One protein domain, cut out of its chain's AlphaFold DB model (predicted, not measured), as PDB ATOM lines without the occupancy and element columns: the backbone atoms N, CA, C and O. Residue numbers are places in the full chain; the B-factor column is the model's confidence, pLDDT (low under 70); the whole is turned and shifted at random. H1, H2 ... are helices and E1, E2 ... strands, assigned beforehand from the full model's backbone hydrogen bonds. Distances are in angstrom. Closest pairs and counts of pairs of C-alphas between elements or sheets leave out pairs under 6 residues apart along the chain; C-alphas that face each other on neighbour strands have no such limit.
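This is residues 152 to 289 of the 293 residues of an uncharacterized protein of Haloferax sp. MBLA0078 (UniProt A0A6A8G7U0). A long helix, H2, crosses one face of a small, strongly twisted sheet, two strand pairs meeting only at a point, and runs on past it. H3 leads from H1, which reaches away from the sheet, to graze the sheet, with H4 near H3's last turns; loop residues 211 to 216 stick out. The printed 138 residues hold four named helices and four named strands, along the chain E1 H1 H2 E2 E3 H3 H4 E4, with sheet order E1 E4 E3 E2. The class is mixed, the whole compact: radius of gyration of the C-alphas 15.6 A, spans 50 by 35 by 26 A.

Start at E1, residues 152 to 156, antiparallel to E4, residues 285 to 289; N 153 and O 288 are 2.8 A apart, within hydrogen-bond range. H1, residues 161 to 177, touches H3, residues 247 to 264, at a steep tilt of 61 degrees, opposite ways; the closest C-alphas, Ala 167 and Ala 256, are 6.0 A apart. H2, residues 188 to 210, is on the sheet at a height of 7.6 A. E2, residues 220 to 223, and E3, residues 226 to 229, form an antiparallel hairpin, with N 223 and O 226 2.7 A apart. H4, residues 269 to 278, is close but not clearly touching H3. Every O i to N i+4 pair is within hydrogen-bond range in H1 and H3, 17 of 19 in H2, 5 of 6 in H4.

Find C-alpha 152 at (76.667, 200.105, 136.724), where E1 begins. H1 is 24.1 A long, H2 33.4 A and H3 26.0 A. E4 ends at C-alpha 289, (74.544, 200.768, 140.621).

The farthest C-alphas, Gly 179 and Pro 213, are 51.1 A apart. The printed part has no cut; E3 to H3 is a long link. Look for pLDDT under 70 at residues 152 to 155, 205 to 243, 261 and 264 to 289.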
ATOM      1  N   TRP A 152      77.916 200.867 136.722       55.62
ATOM      2  CA  TRP A 152      76.667 200.105 136.724       55.62
ATOM      3  C   TRP A 152      76.902 198.685 136.220       55.62
ATOM      4  O   TRP A 152      77.607 198.461 135.238       55.62
ATOM      5  N   GLY A 153      76.287 197.729 136.903       58.56
ATOM      6  CA  GLY A 153      76.214 196.329 136.510       58.56
ATOM      7  C   GLY A 153      74.763 195.897 136.337       58.56
ATOM      8  O   GLY A 153      73.826 196.620 136.676       58.56
ATOM      9  N   TYR A 154      74.559 194.693 135.821       64.50
ATOM     10  CA  TYR A 154      73.229 194.117 135.682       64.50
ATOM     11  C   TYR A 154      73.204 192.652 136.115       64.50
ATOM     12  O   TYR A 154      74.187 191.926 135.977       64.50
ATOM     13  N   SER A 155      72.043 192.192 136.571       67.12
ATOM     14  CA  SER A 155      71.761 190.775 136.801       67.12
ATOM     15  C   SER A 155      70.425 190.406 136.172       67.12
ATOM     16  O   SER A 155      69.390 190.994 136.505       67.12
ATOM     17  N   THR A 156      70.429 189.436 135.257       71.81
ATOM     18  CA  THR A 156      69.196 188.888 134.682       71.81
ATOM     19  C   THR A 156      68.332 188.287 135.784       71.81
ATOM     20  O   THR A 156      68.863 187.642 136.685       71.81
ATOM     21  N   LEU A 157      67.011 188.469 135.721       72.06
ATOM     22  CA  LEU A 157      66.131 187.715 136.614       72.06
ATOM     23  C   LEU A 157      66.105 186.246 136.189       72.06
ATOM     24  O   LEU A 157      65.945 185.953 135.002       72.06
ATOM     25  N   ASP A 158      66.213 185.341 137.159       71.00
ATOM     26  CA  ASP A 158      65.969 183.926 136.909       71.00
ATOM     27  C   ASP A 158      64.484 183.705 136.599       71.00
ATOM     28  O   ASP A 158      63.584 184.098 137.343       71.00
ATOM     29  N   VAL A 159      64.244 183.071 135.455       77.38
ATOM     30  CA  VAL A 159      62.966 182.453 135.108       77.38
ATOM     31  C   VAL A 159      63.097 181.009 135.564       77.38
ATOM     32  O   VAL A 159      63.783 180.232 134.915       77.38
ATOM     33  N   ASP A 160      62.508 180.657 136.697       81.31
ATOM     34  CA  ASP A 160      62.608 179.306 137.253       81.31
ATOM     35  C   ASP A 160      61.530 178.355 136.699       81.31
ATOM     36  O   ASP A 160      60.612 178.745 135.967       81.31
ATOM     37  N   ASP A 161      61.680 177.067 137.017       85.19
ATOM     38  CA  ASP A 161      60.717 176.037 136.623       85.19
ATOM     39  C   ASP A 161      59.364 176.250 137.315       85.19
ATOM     40  O   ASP A 161      58.330 176.036 136.689       85.19
ATOM     41  N   GLU A 162      59.348 176.744 138.561       87.31
ATOM     42  CA  GLU A 162      58.121 176.986 139.334       87.31
ATOM     43  C   GLU A 162      57.224 178.032 138.648       87.31
ATOM     44  O   GLU A 162      56.034 177.788 138.436       87.31
ATOM     45  N   LEU A 163      57.782 179.161 138.199       86.75
ATOM     46  CA  LEU A 163      57.062 180.193 137.446       86.75
ATOM     47  C   LEU A 163      56.427 179.635 136.162       86.75
ATOM     48  O   LEU A 163      55.294 179.998 135.811       86.75
ATOM     49  N   LEU A 164      57.157 178.776 135.447       88.19
ATOM     50  CA  LEU A 164      56.733 178.190 134.175       88.19
ATOM     51  C   LEU A 164      55.702 177.062 134.380       88.19
ATOM     52  O   LEU A 164      54.677 177.039 133.687       88.19
ATOM     53  N   GLU A 165      55.904 176.188 135.368       91.31
ATOM     54  CA  GLU A 165      54.942 175.169 135.798       91.31
ATOM     55  C   GLU A 165      53.626 175.813 136.231       91.31
ATOM     56  O   GLU A 165      52.552 175.412 135.770       91.31
ATOM     57  N   ASP A 166      53.686 176.848 137.070       91.56
ATOM     58  CA  ASP A 166      52.500 177.501 137.612       91.56
ATOM     59  C   ASP A 166      51.757 178.305 136.529       91.56
ATOM     60  O   ASP A 166      50.524 178.389 136.531       91.56
ATOM     61  N   ALA A 167      52.466 178.835 135.524       90.56
ATOM     62  CA  ALA A 167      51.864 179.419 134.325       90.56
ATOM     63  C   ALA A 167      51.052 178.396 133.511       90.56
ATOM     64  O   ALA A 167      49.872 178.637 133.228       90.56
ATOM     65  N   ILE A 168      51.653 177.250 133.178       93.56
ATOM     66  CA  ILE A 168      51.008 176.182 132.400       93.56
ATOM     67  C   ILE A 168      49.871 175.532 133.203       93.56
ATOM     68  O   ILE A 168      48.760 175.381 132.692       93.56
ATOM     69  N   SER A 169      50.096 175.222 134.482       93.69
ATOM     70  CA  SER A 169      49.106 174.673 135.420       93.69
ATOM     71  C   SER A 169      47.867 175.565 135.530       93.69
ATOM     72  O   SER A 169      46.732 175.079 135.468       93.69
ATOM     73  N   ARG A 170      48.064 176.886 135.631       93.50
ATOM     74  CA  ARG A 170      46.982 177.878 135.668       93.50
ATOM     75  C   ARG A 170      46.211 177.932 134.349       93.50
ATOM     76  O   ARG A 170      44.988 177.819 134.382       93.50
ATOM     77  N   GLN A 171      46.895 177.994 133.202       94.00
ATOM     78  CA  GLN A 171      46.216 177.992 131.901       94.00
ATOM     79  C   GLN A 171      45.423 176.697 131.665       94.00
ATOM     80  O   GLN A 171      44.285 176.752 131.210       94.00
ATOM     81  N   ARG A 172      45.976 175.532 132.024       95.88
ATOM     82  CA  ARG A 172      45.285 174.236 131.907       95.88
ATOM     83  C   ARG A 172      43.995 174.194 132.733       95.88
ATOM     84  O   ARG A 172      42.983 173.688 132.251       95.88
ATOM     85  N   LYS A 173      44.001 174.755 133.949       94.81
ATOM     86  CA  LYS A 173      42.798 174.894 134.795       94.81
ATOM     87  C   LYS A 173      41.758 175.828 134.160       94.81
ATOM     88  O   LYS A 173      40.571 175.508 134.177       94.81
ATOM     89  N   GLU A 174      42.189 176.951 133.585       94.06
ATOM     90  CA  GLU A 174      41.312 177.894 132.873       94.06
ATOM     91  C   GLU A 174      40.702 177.271 131.605       94.06
ATOM     92  O   GLU A 174      39.498 177.385 131.385       94.06
ATOM     93  N   ASP A 175      41.494 176.536 130.822       93.50
ATOM     94  CA  ASP A 175      41.043 175.833 129.618       93.50
ATOM     95  C   ASP A 175      39.989 174.765 129.928       93.50
ATOM     96  O   ASP A 175      38.938 174.748 129.286       93.50
ATOM     97  N   LEU A 176      40.219 173.933 130.953       94.19
ATOM     98  CA  LEU A 176      39.238 172.946 131.426       94.19
ATOM     99  C   LEU A 176      37.935 173.609 131.890       94.19
ATOM    100  O   LEU A 176      36.849 173.130 131.564       94.19
ATOM    101  N   ARG A 177      38.027 174.727 132.624       95.25
ATOM    102  CA  ARG A 177      36.861 175.505 133.078       95.25
ATOM    103  C   ARG A 177      36.059 176.079 131.905       95.25
ATOM    104  O   ARG A 177      34.843 176.205 132.002       95.25
ATOM    105  N   GLU A 178      36.732 176.426 130.812       95.19
ATOM    106  CA  GLU A 178      36.139 176.993 129.596       95.19
ATOM    107  C   GLU A 178      35.765 175.923 128.550       95.19
ATOM    108  O   GLU A 178      35.344 176.265 127.446       95.19
ATOM    109  N   GLY A 179      35.885 174.631 128.886       93.25
ATOM    110  CA  GLY A 179      35.535 173.516 127.998       93.25
ATOM    111  C   GLY A 179      36.451 173.369 126.778       93.25
ATOM    112  O   GLY A 179      36.063 172.736 125.797       93.25
ATOM    113  N   ARG A 180      37.650 173.963 126.815       93.56
ATOM    114  CA  ARG A 180      38.664 173.862 125.759       93.56
ATOM    115  C   ARG A 180      39.604 172.689 126.018       93.56
ATOM    116  O   ARG A 180      39.826 172.287 127.157       93.56
ATOM    117  N   GLU A 181      40.239 172.206 124.954       93.25
ATOM    118  CA  GLU A 181      41.406 171.333 125.083       93.25
ATOM    119  C   GLU A 181      42.516 172.068 125.867       93.25
ATOM    120  O   GLU A 181      42.814 173.219 125.510       93.25
ATOM    121  N   PRO A 182      43.090 171.483 126.938       94.81
ATOM    122  CA  PRO A 182      44.109 172.143 127.757       94.81
ATOM    123  C   PRO A 182      45.451 172.255 127.034       94.81
ATOM    124  O   PRO A 182      45.878 171.299 126.397       94.81
ATOM    125  N   VAL A 183      46.154 173.381 127.193       94.12
ATOM    126  CA  VAL A 183      47.539 173.530 126.701       94.12
ATOM    127  C   VAL A 183      48.472 172.439 127.252       94.12
ATOM    128  O   VAL A 183      48.417 172.122 128.440       94.12
ATOM    129  N   ASP A 184      49.327 171.857 126.412       92.62
ATOM    130  CA  ASP A 184      50.238 170.778 126.813       92.62
ATOM    131  C   ASP A 184      51.263 171.202 127.871       92.62
ATOM    132  O   ASP A 184      51.729 172.346 127.900       92.62
ATOM    133  N   TRP A 185      51.634 170.247 128.729       93.69
ATOM    134  CA  TRP A 185      52.759 170.402 129.650       93.69
ATOM    135  C   TRP A 185      54.064 170.628 128.884       93.69
ATOM    136  O   TRP A 185      54.231 170.130 127.769       93.69
ATOM    137  N   LEU A 186      54.983 171.371 129.496       89.94
ATOM    138  CA  LEU A 186      56.338 171.518 128.982       89.94
ATOM    139  C   LEU A 186      57.166 170.277 129.342       89.94
ATOM    140  O   LEU A 186      56.964 169.669 130.395       89.94
ATOM    141  N   THR A 187      58.086 169.892 128.463       90.44
ATOM    142  CA  THR A 187      59.125 168.898 128.764       90.44
ATOM    143  C   THR A 187      60.309 169.552 129.475       90.44
ATOM    144  O   THR A 187      60.533 170.752 129.338       90.44
ATOM    145  N   GLU A 188      61.121 168.754 130.170       88.69
ATOM    146  CA  GLU A 188      62.403 169.180 130.762       88.69
ATOM    147  C   GLU A 188      63.275 169.972 129.765       88.69
ATOM    148  O   GLU A 188      63.741 171.075 130.043       88.69
ATOM    149  N   GLU A 189      63.412 169.449 128.544       86.12
ATOM    150  CA  GLU A 189      64.151 170.093 127.451       86.12
ATOM    151  C   GLU A 189      63.553 171.455 127.058       86.12
ATOM    152  O   GLU A 189      64.285 172.366 126.672       86.12
ATOM    153  N   GLN A 190      62.227 171.614 127.155       87.19
ATOM    154  CA  GLN A 190      61.547 172.881 126.890       87.19
ATOM    155  C   GLN A 190      61.758 173.893 128.022       87.19
ATOM    156  O   GLN A 190      62.019 175.051 127.707       87.19
ATOM    157  N   TYR A 191      61.714 173.489 129.300       88.00
ATOM    158  CA  TYR A 191      62.046 174.375 130.428       88.00
ATOM    159  C   TYR A 191      63.461 174.946 130.273       88.00
ATOM    160  O   TYR A 191      63.626 176.160 130.124       88.00
ATOM    161  N   GLN A 192      64.467 174.076 130.145       85.12
ATOM    162  CA  GLN A 192      65.870 174.481 129.987       85.12
ATOM    163  C   GLN A 192      66.096 175.371 128.750       85.12
ATOM    164  O   GLN A 192      66.888 176.323 128.787       85.12
ATOM    165  N   ALA A 193      65.381 175.108 127.648       83.50
ATOM    166  CA  ALA A 193      65.436 175.936 126.446       83.50
ATOM    167  C   ALA A 193      64.808 177.327 126.644       83.50
ATOM    168  O   ALA A 193      65.335 178.294 126.092       83.50
ATOM    169  N   ILE A 194      63.721 177.454 127.419       83.25
ATOM    170  CA  ILE A 194      63.081 178.744 127.744       83.25
ATOM    171  C   ILE A 194      64.011 179.580 128.620       83.25
ATOM    172  O   ILE A 194      64.247 180.745 128.307       83.25
ATOM    173  N   GLN A 195      64.575 178.976 129.664       84.19
ATOM    174  CA  GLN A 195      65.491 179.626 130.605       84.19
ATOM    175  C   GLN A 195      66.747 180.147 129.909       84.19
ATOM    176  O   GLN A 195      67.096 181.322 130.028       84.19
ATOM    177  N   THR A 196      67.389 179.283 129.118       81.56
ATOM    178  CA  THR A 196      68.592 179.638 128.358       81.56
ATOM    179  C   THR A 196      68.281 180.718 127.328       81.56
ATOM    180  O   THR A 196      68.971 181.731 127.284       81.56
ATOM    181  N   TRP A 197      67.194 180.574 126.558       82.38
ATOM    182  CA  TRP A 197      66.775 181.617 125.620       82.38
ATOM    183  C   TRP A 197      66.516 182.954 126.319       82.38
ATOM    184  O   TRP A 197      66.918 183.983 125.784       82.38
ATOM    185  N   TYR A 198      65.862 182.951 127.484       79.75
ATOM    186  CA  TYR A 198      65.567 184.170 128.228       79.75
ATOM    187  C   TYR A 198      66.854 184.877 128.653       79.75
ATOM    188  O   TYR A 198      67.072 186.018 128.245       79.75
ATOM    189  N   ARG A 199      67.739 184.182 129.381       79.25
ATOM    190  CA  ARG A 199      69.036 184.706 129.834       79.25
ATOM    191  C   ARG A 199      69.866 185.250 128.672       79.25
ATOM    192  O   ARG A 199      70.141 186.447 128.643       79.25
ATOM    193  N   ASP A 200      70.153 184.422 127.666       77.19
ATOM    194  CA  ASP A 200      70.970 184.800 126.505       77.19
ATOM    195  C   ASP A 200      70.382 186.028 125.778       77.19
ATOM    196  O   ASP A 200      71.102 186.894 125.270       77.19
ATOM    197  N   ARG A 201      69.045 186.125 125.714       75.25
ATOM    198  CA  ARG A 201      68.333 187.221 125.047       75.25
ATOM    199  C   ARG A 201      68.349 188.516 125.855       75.25
ATOM    200  O   ARG A 201      68.444 189.588 125.245       75.25
ATOM    201  N   VAL A 202      68.239 188.426 127.179       74.31
ATOM    202  CA  VAL A 202      68.358 189.551 128.112       74.31
ATOM    203  C   VAL A 202      69.798 190.084 128.082       74.31
ATOM    204  O   VAL A 202      69.988 191.253 127.747       74.31
ATOM    205  N   GLU A 203      70.802 189.228 128.294       72.81
ATOM    206  CA  GLU A 203      72.236 189.577 128.263       72.81
ATOM    207  C   GLU A 203      72.655 190.182 126.917       72.81
ATOM    208  O   GLU A 203      73.236 191.265 126.862       72.81
ATOM    209  N   SER A 204      72.282 189.552 125.796       71.19
ATOM    210  CA  SER A 204      72.555 190.102 124.462       71.19
ATOM    211  C   SER A 204      71.872 191.453 124.233       71.19
ATOM    212  O   SER A 204      72.374 192.279 123.469       71.19
ATOM    213  N   SER A 205      70.722 191.706 124.860       68.69
ATOM    214  CA  SER A 205      70.047 193.000 124.736       68.69
ATOM    215  C   SER A 205      70.719 194.086 125.571       68.69
ATOM    216  O   SER A 205      70.725 195.222 125.110       68.69
ATOM    217  N   LEU A 206      71.306 193.720 126.712       67.50
ATOM    218  CA  LEU A 206      72.077 194.569 127.623       67.50
ATOM    219  C   LEU A 206      73.440 194.981 127.080       67.50
ATOM    220  O   LEU A 206      73.707 196.174 126.980       67.50
ATOM    221  N   LEU A 207      74.252 194.019 126.635       65.94
ATOM    222  CA  LEU A 207      75.553 194.287 126.009       65.94
ATOM    223  C   LEU A 207      75.407 195.247 124.813       65.94
ATOM    224  O   LEU A 207      76.239 196.110 124.565       65.94
ATOM    225  N   LEU A 208      74.284 195.155 124.088       61.97
ATOM    226  CA  LEU A 208      73.957 196.068 122.988       61.97
ATOM    227  C   LEU A 208      73.548 197.491 123.412       61.97
ATOM    228  O   LEU A 208      73.479 198.347 122.525       61.97
ATOM    229  N   LEU A 209      73.229 197.729 124.688       59.12
ATOM    230  CA  LEU A 209      73.022 199.061 125.274       59.12
ATOM    231  C   LEU A 209      74.342 199.640 125.799       59.12
ATOM    232  O   LEU A 209      74.571 200.838 125.662       59.12
ATOM    233  N   GLU A 210      75.212 198.789 126.343       58.25
ATOM    234  CA  GLU A 210      76.541 199.155 126.843       58.25
ATOM    235  C   GLU A 210      77.498 199.565 125.702       58.25
ATOM    236  O   GLU A 210      78.054 200.664 125.718       58.25
ATOM    237  N   ASP A 211      77.622 198.736 124.656       54.50
ATOM    238  CA  ASP A 211      78.625 198.921 123.594       54.50
ATOM    239  C   ASP A 211      78.234 199.921 122.481       54.50
ATOM    240  O   ASP A 211      79.088 200.313 121.679       54.50
ATOM    241  N   TYR A 212      76.952 200.301 122.337       46.06
ATOM    242  CA  TYR A 212      76.460 200.947 121.104       46.06
ATOM    243  C   TYR A 212      75.576 202.203 121.294       46.06
ATOM    244  O   TYR A 212      74.347 202.103 121.279       46.06
ATOM    245  N   PRO A 213      76.161 203.422 121.273       46.25
ATOM    246  CA  PRO A 213      75.463 204.700 121.519       46.25
ATOM    247  C   PRO A 213      74.473 205.182 120.436       46.25
ATOM    248  O   PRO A 213      74.171 206.372 120.350       46.25
ATOM    249  N   ARG A 214      74.045 204.323 119.499       46.09
ATOM    250  CA  ARG A 214      73.299 204.739 118.291       46.09
ATOM    251  C   ARG A 214      72.238 203.731 117.852       46.09
ATOM    252  O   ARG A 214      72.296 203.199 116.742       46.09
ATOM    253  N   ARG A 215      71.239 203.478 118.700       49.38
ATOM    254  CA  ARG A 215      70.047 202.687 118.340       49.38
ATOM    255  C   ARG A 215      68.747 203.468 118.539       49.38
ATOM    256  O   ARG A 215      67.921 203.096 119.360       49.38
ATOM    257  N   HIS A 216      68.503 204.456 117.674       45.88
ATOM    258  CA  HIS A 216      67.234 205.209 117.562       45.88
ATOM    259  C   HIS A 216      65.997 204.362 117.152       45.88
ATOM    260  O   HIS A 216      65.035 204.894 116.611       45.88
ATOM    261  N   THR A 217      66.044 203.034 117.296       49.69
ATOM    262  CA  THR A 217      65.029 202.081 116.802       49.69
ATOM    263  C   THR A 217      64.700 200.955 117.783       49.69
ATOM    264  O   THR A 217      63.934 200.057 117.436       49.69
ATOM    265  N   LYS A 218      65.284 200.967 118.988       53.25
ATOM    266  CA  LYS A 218      64.849 200.120 120.100       53.25
ATOM    267  C   LYS A 218      64.223 201.019 121.149       53.25
ATOM    268  O   LYS A 218      64.926 201.849 121.718       53.25
ATOM    269  N   GLU A 219      62.943 200.812 121.412       53.88
ATOM    270  CA  GLU A 219      62.318 201.384 122.592       53.88
ATOM    271  C   GLU A 219      62.809 200.625 123.833       53.88
ATOM    272  O   GLU A 219      62.932 199.396 123.818       53.88
ATOM    273  N   VAL A 220      63.164 201.347 124.890       56.56
ATOM    274  CA  VAL A 220      63.648 200.785 126.150       56.56
ATOM    275  C   VAL A 220      62.989 201.536 127.286       56.56
ATOM    276  O   VAL A 220      63.171 202.739 127.456       56.56
ATOM    277  N   HIS A 221      62.230 200.805 128.085       58.84
ATOM    278  CA  HIS A 221      61.517 201.340 129.226       58.84
ATOM    279  C   HIS A 221      62.307 201.017 130.494       58.84
ATOM    280  O   HIS A 221      62.677 199.864 130.703       58.84
ATOM    281  N   VAL A 222      62.561 202.013 131.344       57.62
ATOM    282  CA  VAL A 222      63.256 201.826 132.628       57.62
ATOM    283  C   VAL A 222      62.271 202.060 133.774       57.62
ATOM    284  O   VAL A 222      61.529 203.040 133.787       57.62
ATOM    285  N   PHE A 223      62.243 201.129 134.723       58.72
ATOM    286  CA  PHE A 223      61.259 200.990 135.792       58.72
ATOM    287  C   PHE A 223      61.962 200.806 137.144       58.72
ATOM    288  O   PHE A 223      62.165 199.678 137.588       58.72
ATOM    289  N   ASP A 224      62.289 201.914 137.814       49.25
ATOM    290  CA  ASP A 224      62.846 201.991 139.181       49.25
ATOM    291  C   ASP A 224      64.238 201.346 139.379       49.25
ATOM    292  O   ASP A 224      65.165 202.029 139.805       49.25
ATOM    293  N   GLN A 225      64.375 200.053 139.066       54.81
ATOM    294  CA  GLN A 225      65.593 199.228 139.116       54.81
ATOM    295  C   GLN A 225      65.676 198.226 137.937       54.81
ATOM    296  O   GLN A 225      66.706 197.588 137.749       54.81
ATOM    297  N   PHE A 226      64.619 198.080 137.125       59.44
ATOM    298  CA  PHE A 226      64.549 197.135 136.004       59.44
ATOM    299  C   PHE A 226      64.381 197.868 134.680       59.44
ATOM    300  O   PHE A 226      63.534 198.746 134.582       59.44
ATOM    301  N   PHE A 227      65.094 197.476 133.630       63.81
ATOM    302  CA  PHE A 227      64.757 197.904 132.268       63.81
ATOM    303  C   PHE A 227      64.061 196.768 131.516       63.81
ATOM    304  O   PHE A 227      64.252 195.587 131.813       63.81
ATOM    305  N   VAL A 228      63.268 197.148 130.516       62.66
ATOM    306  CA  VAL A 228      62.608 196.245 129.581       62.66
ATOM    307  C   VAL A 228      62.731 196.808 128.169       62.66
ATOM    308  O   VAL A 228      62.380 197.955 127.904       62.66
ATOM    309  N   VAL A 229      63.258 195.993 127.259       59.31
ATOM    310  CA  VAL A 229      63.564 196.373 125.870       59.31
ATOM    311  C   VAL A 229      62.435 195.909 124.955       59.31
ATOM    312  O   VAL A 229      62.058 194.738 125.012       59.31
ATOM    313  N   ASP A 230      61.943 196.775 124.066       57.34
ATOM    314  CA  ASP A 230      61.040 196.338 123.004       57.34
ATOM    315  C   ASP A 230      61.765 195.440 121.984       57.34
ATOM    316  O   ASP A 230      62.893 195.677 121.528       57.34
ATOM    317  N   GLY A 231      61.088 194.349 121.641       56.09
ATOM    318  CA  GLY A 231      61.573 193.299 120.772       56.09
ATOM    319  C   GLY A 231      60.833 193.301 119.444       56.09
ATOM    320  O   GLY A 231      59.745 192.740 119.336       56.09
ATOM    321  N   ASN A 232      61.484 193.805 118.394       52.91
ATOM    322  CA  ASN A 232      61.022 193.597 117.023       52.91
ATOM    323  C   ASN A 232      60.840 192.086 116.747       52.91
ATOM    324  O   ASN A 232      61.774 191.304 116.946       52.91
ATOM    325  N   GLU A 233      59.670 191.684 116.239       49.25
ATOM    326  CA  GLU A 233      59.309 190.294 115.893       49.25
ATOM    327  C   GLU A 233      60.334 189.597 114.985       49.25
ATOM    328  O   GLU A 233      60.503 188.382 115.061       49.25
ATOM    329  N   ALA A 234      61.088 190.348 114.173       43.72
ATOM    330  CA  ALA A 234      62.179 189.804 113.367       43.72
ATOM    331  C   ALA A 234      63.350 189.251 114.213       43.72
ATOM    332  O   ALA A 234      63.978 188.270 113.814       43.72
ATOM    333  N   MET A 235      63.621 189.838 115.390       46.00
ATOM    334  CA  MET A 235      64.467 189.236 116.438       46.00
ATOM    335  C   MET A 235      63.672 188.298 117.360       46.00
ATOM    336  O   MET A 235      64.256 187.412 117.975       46.00
ATOM    337  N   GLY A 236      62.348 188.466 117.423       46.41
ATOM    338  CA  GLY A 236      61.382 187.587 118.089       46.41
ATOM    339  C   GLY A 236      61.177 186.221 117.421       46.41
ATOM    340  O   GLY A 236      60.290 185.473 117.828       46.41
ATOM    341  N   ARG A 237      62.026 185.830 116.455       48.62
ATOM    342  CA  ARG A 237      62.280 184.409 116.191       48.62
ATOM    343  C   ARG A 237      62.974 183.818 117.416       48.62
ATOM    344  O   ARG A 237      64.200 183.708 117.443       48.62
ATOM    345  N   LEU A 238      62.143 183.447 118.396       52.09
ATOM    346  CA  LEU A 238      62.417 182.486 119.463       52.09
ATOM    347  C   LEU A 238      63.454 181.486 118.945       52.09
ATOM    348  O   LEU A 238      63.283 180.939 117.847       52.09
ATOM    349  N   GLY A 239      64.570 181.366 119.673       49.28
ATOM    350  CA  GLY A 239      65.775 180.693 119.181       49.28
ATOM    351  C   GLY A 239      65.459 179.296 118.648       49.28
ATOM    352  O   GLY A 239      64.433 178.721 118.995       49.28
ATOM    353  N   MET A 240      66.319 178.712 117.806       49.19
ATOM    354  CA  MET A 240      66.017 177.391 117.218       49.19
ATOM    355  C   MET A 240      65.680 176.319 118.278       49.19
ATOM    356  O   MET A 240      64.892 175.423 117.989       49.19
ATOM    357  N   SER A 241      66.185 176.506 119.503       55.44
ATOM    358  CA  SER A 241      65.868 175.829 120.769       55.44
ATOM    359  C   SER A 241      64.378 175.775 121.151       55.44
ATOM    360  O   SER A 241      63.943 174.801 121.747       55.44
ATOM    361  N   LEU A 242      63.585 176.798 120.813       63.59
ATOM    362  CA  LEU A 242      62.176 176.953 121.211       63.59
ATOM    363  C   LEU A 242      61.169 176.586 120.114       63.59
ATOM    364  O   LEU A 242      59.962 176.689 120.317       63.59
ATOM    365  N   ARG A 243      61.639 176.091 118.963       65.94
ATOM    366  CA  ARG A 243      60.775 175.593 117.873       65.94
ATOM    367  C   ARG A 243      59.957 174.349 118.241       65.94
ATOM    368  O   ARG A 243      59.124 173.923 117.449       65.94
ATOM    369  N   SER A 244      60.236 173.746 119.393       75.75
ATOM    370  CA  SER A 244      59.481 172.638 119.977       75.75
ATOM    371  C   SER A 244      58.217 173.094 120.714       75.75
ATOM    372  O   SER A 244      57.383 172.247 121.025       75.75
ATOM    373  N   LEU A 245      58.063 174.389 121.014       82.62
ATOM    374  CA  LEU A 245      56.861 174.928 121.645       82.62
ATOM    375  C   LEU A 245      55.731 175.093 120.625       82.62
ATOM    376  O   LEU A 245      55.937 175.583 119.516       82.62
ATOM    377  N   SER A 246      54.510 174.769 121.042       85.50
ATOM    378  CA  SER A 246      53.307 175.205 120.330       85.50
ATOM    379  C   SER A 246      53.083 176.718 120.473       85.50
ATOM    380  O   SER A 246      53.500 177.336 121.459       85.50
ATOM    381  N   ASP A 247      52.332 177.315 119.541       82.56
ATOM    382  CA  ASP A 247      51.894 178.721 119.625       82.56
ATOM    383  C   ASP A 247      51.187 179.018 120.960       82.56
ATOM    384  O   ASP A 247      51.341 180.087 121.553       82.56
ATOM    385  N   ARG A 248      50.433 178.036 121.472       85.19
ATOM    386  CA  ARG A 248      49.665 178.159 122.714       85.19
ATOM    387  C   ARG A 248      50.556 178.120 123.954       85.19
ATOM    388  O   ARG A 248      50.359 178.942 124.842       85.19
ATOM    389  N   GLN A 249      51.555 177.235 124.001       87.69
ATOM    390  CA  GLN A 249      52.575 177.255 125.060       87.69
ATOM    391  C   GLN A 249      53.362 178.570 125.028       87.69
ATOM    392  O   GLN A 249      53.503 179.224 126.059       87.69
ATOM    393  N   THR A 250      53.777 179.008 123.836       82.75
ATOM    394  CA  THR A 250      54.475 180.284 123.622       82.75
ATOM    395  C   THR A 250      53.679 181.459 124.193       82.75
ATOM    396  O   THR A 250      54.209 182.237 124.985       82.75
ATOM    397  N   GLN A 251      52.384 181.565 123.877       81.62
ATOM    398  CA  GLN A 251      51.532 182.642 124.387       81.62
ATOM    399  C   GLN A 251      51.389 182.621 125.920       81.62
ATOM    400  O   GLN A 251      51.347 183.687 126.543       81.62
ATOM    401  N   VAL A 252      51.332 181.437 126.541       87.00
ATOM    402  CA  VAL A 252      51.280 181.290 128.008       87.00
ATOM    403  C   VAL A 252      52.582 181.757 128.651       87.00
ATOM    404  O   VAL A 252      52.532 182.558 129.584       87.00
ATOM    405  N   ILE A 253      53.729 181.322 128.122       84.25
ATOM    406  CA  ILE A 253      55.059 181.699 128.616       84.25
ATOM    407  C   ILE A 253      55.256 183.214 128.503       84.25
ATOM    408  O   ILE A 253      55.575 183.860 129.496       84.25
ATOM    409  N   LEU A 254      54.975 183.815 127.340       77.62
ATOM    410  CA  LEU A 254      55.074 185.269 127.161       77.62
ATOM    411  C   LEU A 254      54.178 186.029 128.149       77.62
ATOM    412  O   LEU A 254      54.621 186.992 128.770       77.62
ATOM    413  N   THR A 255      52.948 185.553 128.368       80.00
ATOM    414  CA  THR A 255      52.024 186.146 129.349       80.00
ATOM    415  C   THR A 255      52.541 186.010 130.789       80.00
ATOM    416  O   THR A 255      52.320 186.908 131.603       80.00
ATOM    417  N   ALA A 256      53.229 184.916 131.122       83.25
ATOM    418  CA  ALA A 256      53.855 184.712 132.427       83.25
ATOM    419  C   ALA A 256      55.062 185.637 132.637       83.25
ATOM    420  O   ALA A 256      55.145 186.292 133.674       83.25
ATOM    421  N   LEU A 257      55.923 185.787 131.627       77.38
ATOM    422  CA  LEU A 257      57.047 186.728 131.654       77.38
ATOM    423  C   LEU A 257      56.560 188.182 131.778       77.38
ATOM    424  O   LEU A 257      57.086 188.930 132.597       77.38
ATOM    425  N   SER A 258      55.490 188.580 131.071       75.00
ATOM    426  CA  SER A 258      54.863 189.894 131.298       75.00
ATOM    427  C   SER A 258      54.346 190.057 132.731       75.00
ATOM    428  O   SER A 258      54.486 191.131 133.315       75.00
ATOM    429  N   ARG A 259      53.767 189.005 133.329       77.50
ATOM    430  CA  ARG A 259      53.315 189.034 134.731       77.50
ATOM    431  C   ARG A 259      54.480 189.185 135.710       77.50
ATOM    432  O   ARG A 259      54.315 189.925 136.674       77.50
ATOM    433  N   LEU A 260      55.632 188.566 135.438       75.38
ATOM    434  CA  LEU A 260      56.846 188.743 136.238       75.38
ATOM    435  C   LEU A 260      57.286 190.218 136.250       75.38
ATOM    436  O   LEU A 260      57.512 190.754 137.331       75.38
ATOM    437  N   VAL A 261      57.274 190.912 135.096       68.75
ATOM    438  CA  VAL A 261      57.527 192.374 135.040       68.75
ATOM    439  C   VAL A 261      56.604 193.108 136.004       68.75
ATOM    440  O   VAL A 261      57.062 193.887 136.829       68.75
ATOM    441  N   TRP A 262      55.293 192.872 135.913       70.81
ATOM    442  CA  TRP A 262      54.294 193.616 136.688       70.81
ATOM    443  C   TRP A 262      54.262 193.267 138.181       70.81
ATOM    444  O   TRP A 262      53.594 193.974 138.939       70.81
ATOM    445  N   ALA A 263      54.913 192.174 138.584       72.81
ATOM    446  CA  ALA A 263      55.103 191.784 139.976       72.81
ATOM    447  C   ALA A 263      56.388 192.383 140.570       72.81
ATOM    448  O   ALA A 263      56.380 192.778 141.729       72.81
ATOM    449  N   GLN A 264      57.456 192.488 139.772       68.88
ATOM    450  CA  GLN A 264      58.751 193.043 140.188       68.88
ATOM    451  C   GLN A 264      58.856 194.569 140.003       68.88
ATOM    452  O   GLN A 264      59.846 195.169 140.403       68.88
ATOM    453  N   THR A 265      57.854 195.219 139.398       59.38
ATOM    454  CA  THR A 265      57.855 196.671 139.152       59.38
ATOM    455  C   THR A 265      56.650 197.368 139.781       59.38
ATOM    456  O   THR A 265      55.493 197.022 139.513       59.38
ATOM    457  N   ASP A 266      56.907 198.450 140.521       54.53
ATOM    458  CA  ASP A 266      55.886 199.353 141.081       54.53
ATOM    459  C   ASP A 266      55.285 200.300 140.027       54.53
ATOM    460  O   ASP A 266      55.007 201.479 140.251       54.53
ATOM    461  N   LEU A 267      55.030 199.771 138.829       54.41
ATOM    462  CA  LEU A 267      54.383 200.511 137.760       54.41
ATOM    463  C   LEU A 267      52.947 200.884 138.154       54.41
ATOM    464  O   LEU A 267      52.152 199.995 138.489       54.41
ATOM    465  N   PRO A 268      52.525 202.152 137.997       51.06
ATOM    466  CA  PRO A 268      51.114 202.508 138.014       51.06
ATOM    467  C   PRO A 268      50.328 201.637 137.029       51.06
ATOM    468  O   PRO A 268      50.755 201.443 135.888       51.06
ATOM    469  N   THR A 269      49.124 201.187 137.405       57.97
ATOM    470  CA  THR A 269      48.163 200.459 136.535       57.97
ATOM    471  C   THR A 269      48.006 201.101 135.152       57.97
ATOM    472  O   THR A 269      47.721 200.457 134.142       57.97
ATOM    473  N   GLN A 270      48.198 202.415 135.136       51.94
ATOM    474  CA  GLN A 270      48.149 203.304 134.000       51.94
ATOM    475  C   GLN A 270      49.287 203.109 132.984       51.94
ATOM    476  O   GLN A 270      49.015 203.171 131.782       51.94
ATOM    477  N   LEU A 271      50.509 202.848 133.455       51.09
ATOM    478  CA  LEU A 271      51.681 202.537 132.633       51.09
ATOM    479  C   LEU A 271      51.736 201.046 132.284       51.09
ATOM    480  O   LEU A 271      52.023 200.724 131.137       51.09
ATOM    481  N   ARG A 272      51.321 200.144 133.194       63.28
ATOM    482  CA  ARG A 272      51.204 198.691 132.912       63.28
ATOM    483  C   ARG A 272      50.405 198.392 131.636       63.28
ATOM    484  O   ARG A 272      50.708 197.431 130.938       63.28
ATOM    485  N   ARG A 273      49.384 199.206 131.328       61.94
ATOM    486  CA  ARG A 273      48.591 199.079 130.093       61.94
ATOM    487  C   ARG A 273      49.397 199.437 128.845       61.94
ATOM    488  O   ARG A 273      49.432 198.629 127.931       61.94
ATOM    489  N   HIS A 274      50.055 200.596 128.840       59.47
ATOM    490  CA  HIS A 274      50.882 201.023 127.711       59.47
ATOM    491  C   HIS A 274      52.038 200.039 127.484       59.47
ATOM    492  O   HIS A 274      52.185 199.496 126.401       59.47
ATOM    493  N   VAL A 275      52.763 199.687 128.549       60.69
ATOM    494  CA  VAL A 275      53.836 198.678 128.540       60.69
ATOM    495  C   VAL A 275      53.374 197.337 127.952       60.69
ATOM    496  O   VAL A 275      54.120 196.706 127.215       60.69
ATOM    497  N   ARG A 276      52.137 196.902 128.227       66.56
ATOM    498  CA  ARG A 276      51.554 195.678 127.651       66.56
ATOM    499  C   ARG A 276      51.200 195.801 126.161       66.56
ATOM    500  O   ARG A 276      51.121 194.782 125.480       66.56
ATOM    501  N   GLU A 277      50.908 197.004 125.683       65.12
ATOM    502  CA  GLU A 277      50.551 197.280 124.285       65.12
ATOM    503  C   GLU A 277      51.807 197.463 123.414       65.12
ATOM    504  O   GLU A 277      51.810 197.028 122.263       65.12
ATOM    505  N   THR A 278      52.873 198.033 123.982       57.81
ATOM    506  CA  THR A 278      54.134 198.339 123.289       57.81
ATOM    507  C   THR A 278      55.145 197.190 123.370       57.81
ATOM    508  O   THR A 278      55.674 196.773 122.344       57.81
ATOM    509  N   ILE A 279      55.379 196.608 124.556       61.16
ATOM    510  CA  ILE A 279      56.427 195.592 124.750       61.16
ATOM    511  C   ILE A 279      55.913 194.194 124.398       61.16
ATOM    512  O   ILE A 279      55.199 193.555 125.174       61.16
ATOM    513  N   LYS A 280      56.362 193.665 123.256       58.31
ATOM    514  CA  LYS A 280      55.996 192.311 122.796       58.31
ATOM    515  C   LYS A 280      56.710 191.178 123.537       58.31
ATOM    516  O   LYS A 280      56.135 190.110 123.729       58.31
ATOM    517  N   PHE A 281      57.959 191.404 123.943       61.81
ATOM    518  CA  PHE A 281      58.822 190.401 124.572       61.81
ATOM    519  C   PHE A 281      59.512 191.009 125.795       61.81
ATOM    520  O   PHE A 281      60.604 191.554 125.658       61.81
ATOM    521  N   PRO A 282      58.890 190.964 126.984       62.03
ATOM    522  CA  PRO A 282      59.474 191.568 128.168       62.03
ATOM    523  C   PRO A 282      60.724 190.819 128.635       62.03
ATOM    524  O   PRO A 282      60.656 189.711 129.166       62.03
ATOM    525  N   LEU A 283      61.867 191.469 128.445       66.88
ATOM    526  CA  LEU A 283      63.176 191.089 128.968       66.88
ATOM    527  C   LEU A 283      63.412 191.871 130.261       66.88
ATOM    528  O   LEU A 283      63.273 193.085 130.229       66.88
ATOM    529  N   LEU A 284      63.754 191.217 131.371       68.12
ATOM    530  CA  LEU A 284      64.074 191.882 132.637       68.12
ATOM    531  C   LEU A 284      65.524 191.600 133.010       68.12
ATOM    532  O   LEU A 284      65.914 190.440 133.150       68.12
ATOM    533  N   ALA A 285      66.279 192.651 133.301       65.38
ATOM    534  CA  ALA A 285      67.356 192.530 134.269       65.38
ATOM    535  C   ALA A 285      67.275 193.678 135.273       65.38
ATOM    536  O   ALA A 285      66.807 194.778 134.962       65.38
ATOM    537  N   LEU A 286      67.705 193.372 136.489       62.50
ATOM    538  CA  LEU A 286      67.955 194.342 137.540       62.50
ATOM    539  C   LEU A 286      69.244 195.085 137.183       62.50
ATOM    540  O   LEU A 286      70.238 194.436 136.863       62.50
ATOM    541  N   ILE A 287      69.239 196.415 137.249       57.53
ATOM    542  CA  ILE A 287      70.467 197.211 137.226       57.53
ATOM    543  C   ILE A 287      70.890 197.460 138.671       57.53
ATOM    544  O   ILE A 287      70.114 197.964 139.485       57.53
ATOM    545  N   THR A 288      72.130 197.100 138.978       55.56
ATOM    546  CA  THR A 288      72.801 197.420 140.233       55.56
ATOM    547  C   THR A 288      73.793 198.536 139.969       55.56
ATOM    548  O   THR A 288      74.633 198.427 139.079       55.56
ATOM    549  N   PHE A 289      73.693 199.600 140.745       49.12
ATOM    550  CA  PHE A 289      74.544 200.768 140.621       49.12
ATOM    551  C   PHE A 289      75.450 200.841 141.841       49.12
ATOM    552  O   PHE A 289      74.946 200.848 142.968       49.12
TER     553      PHE A 289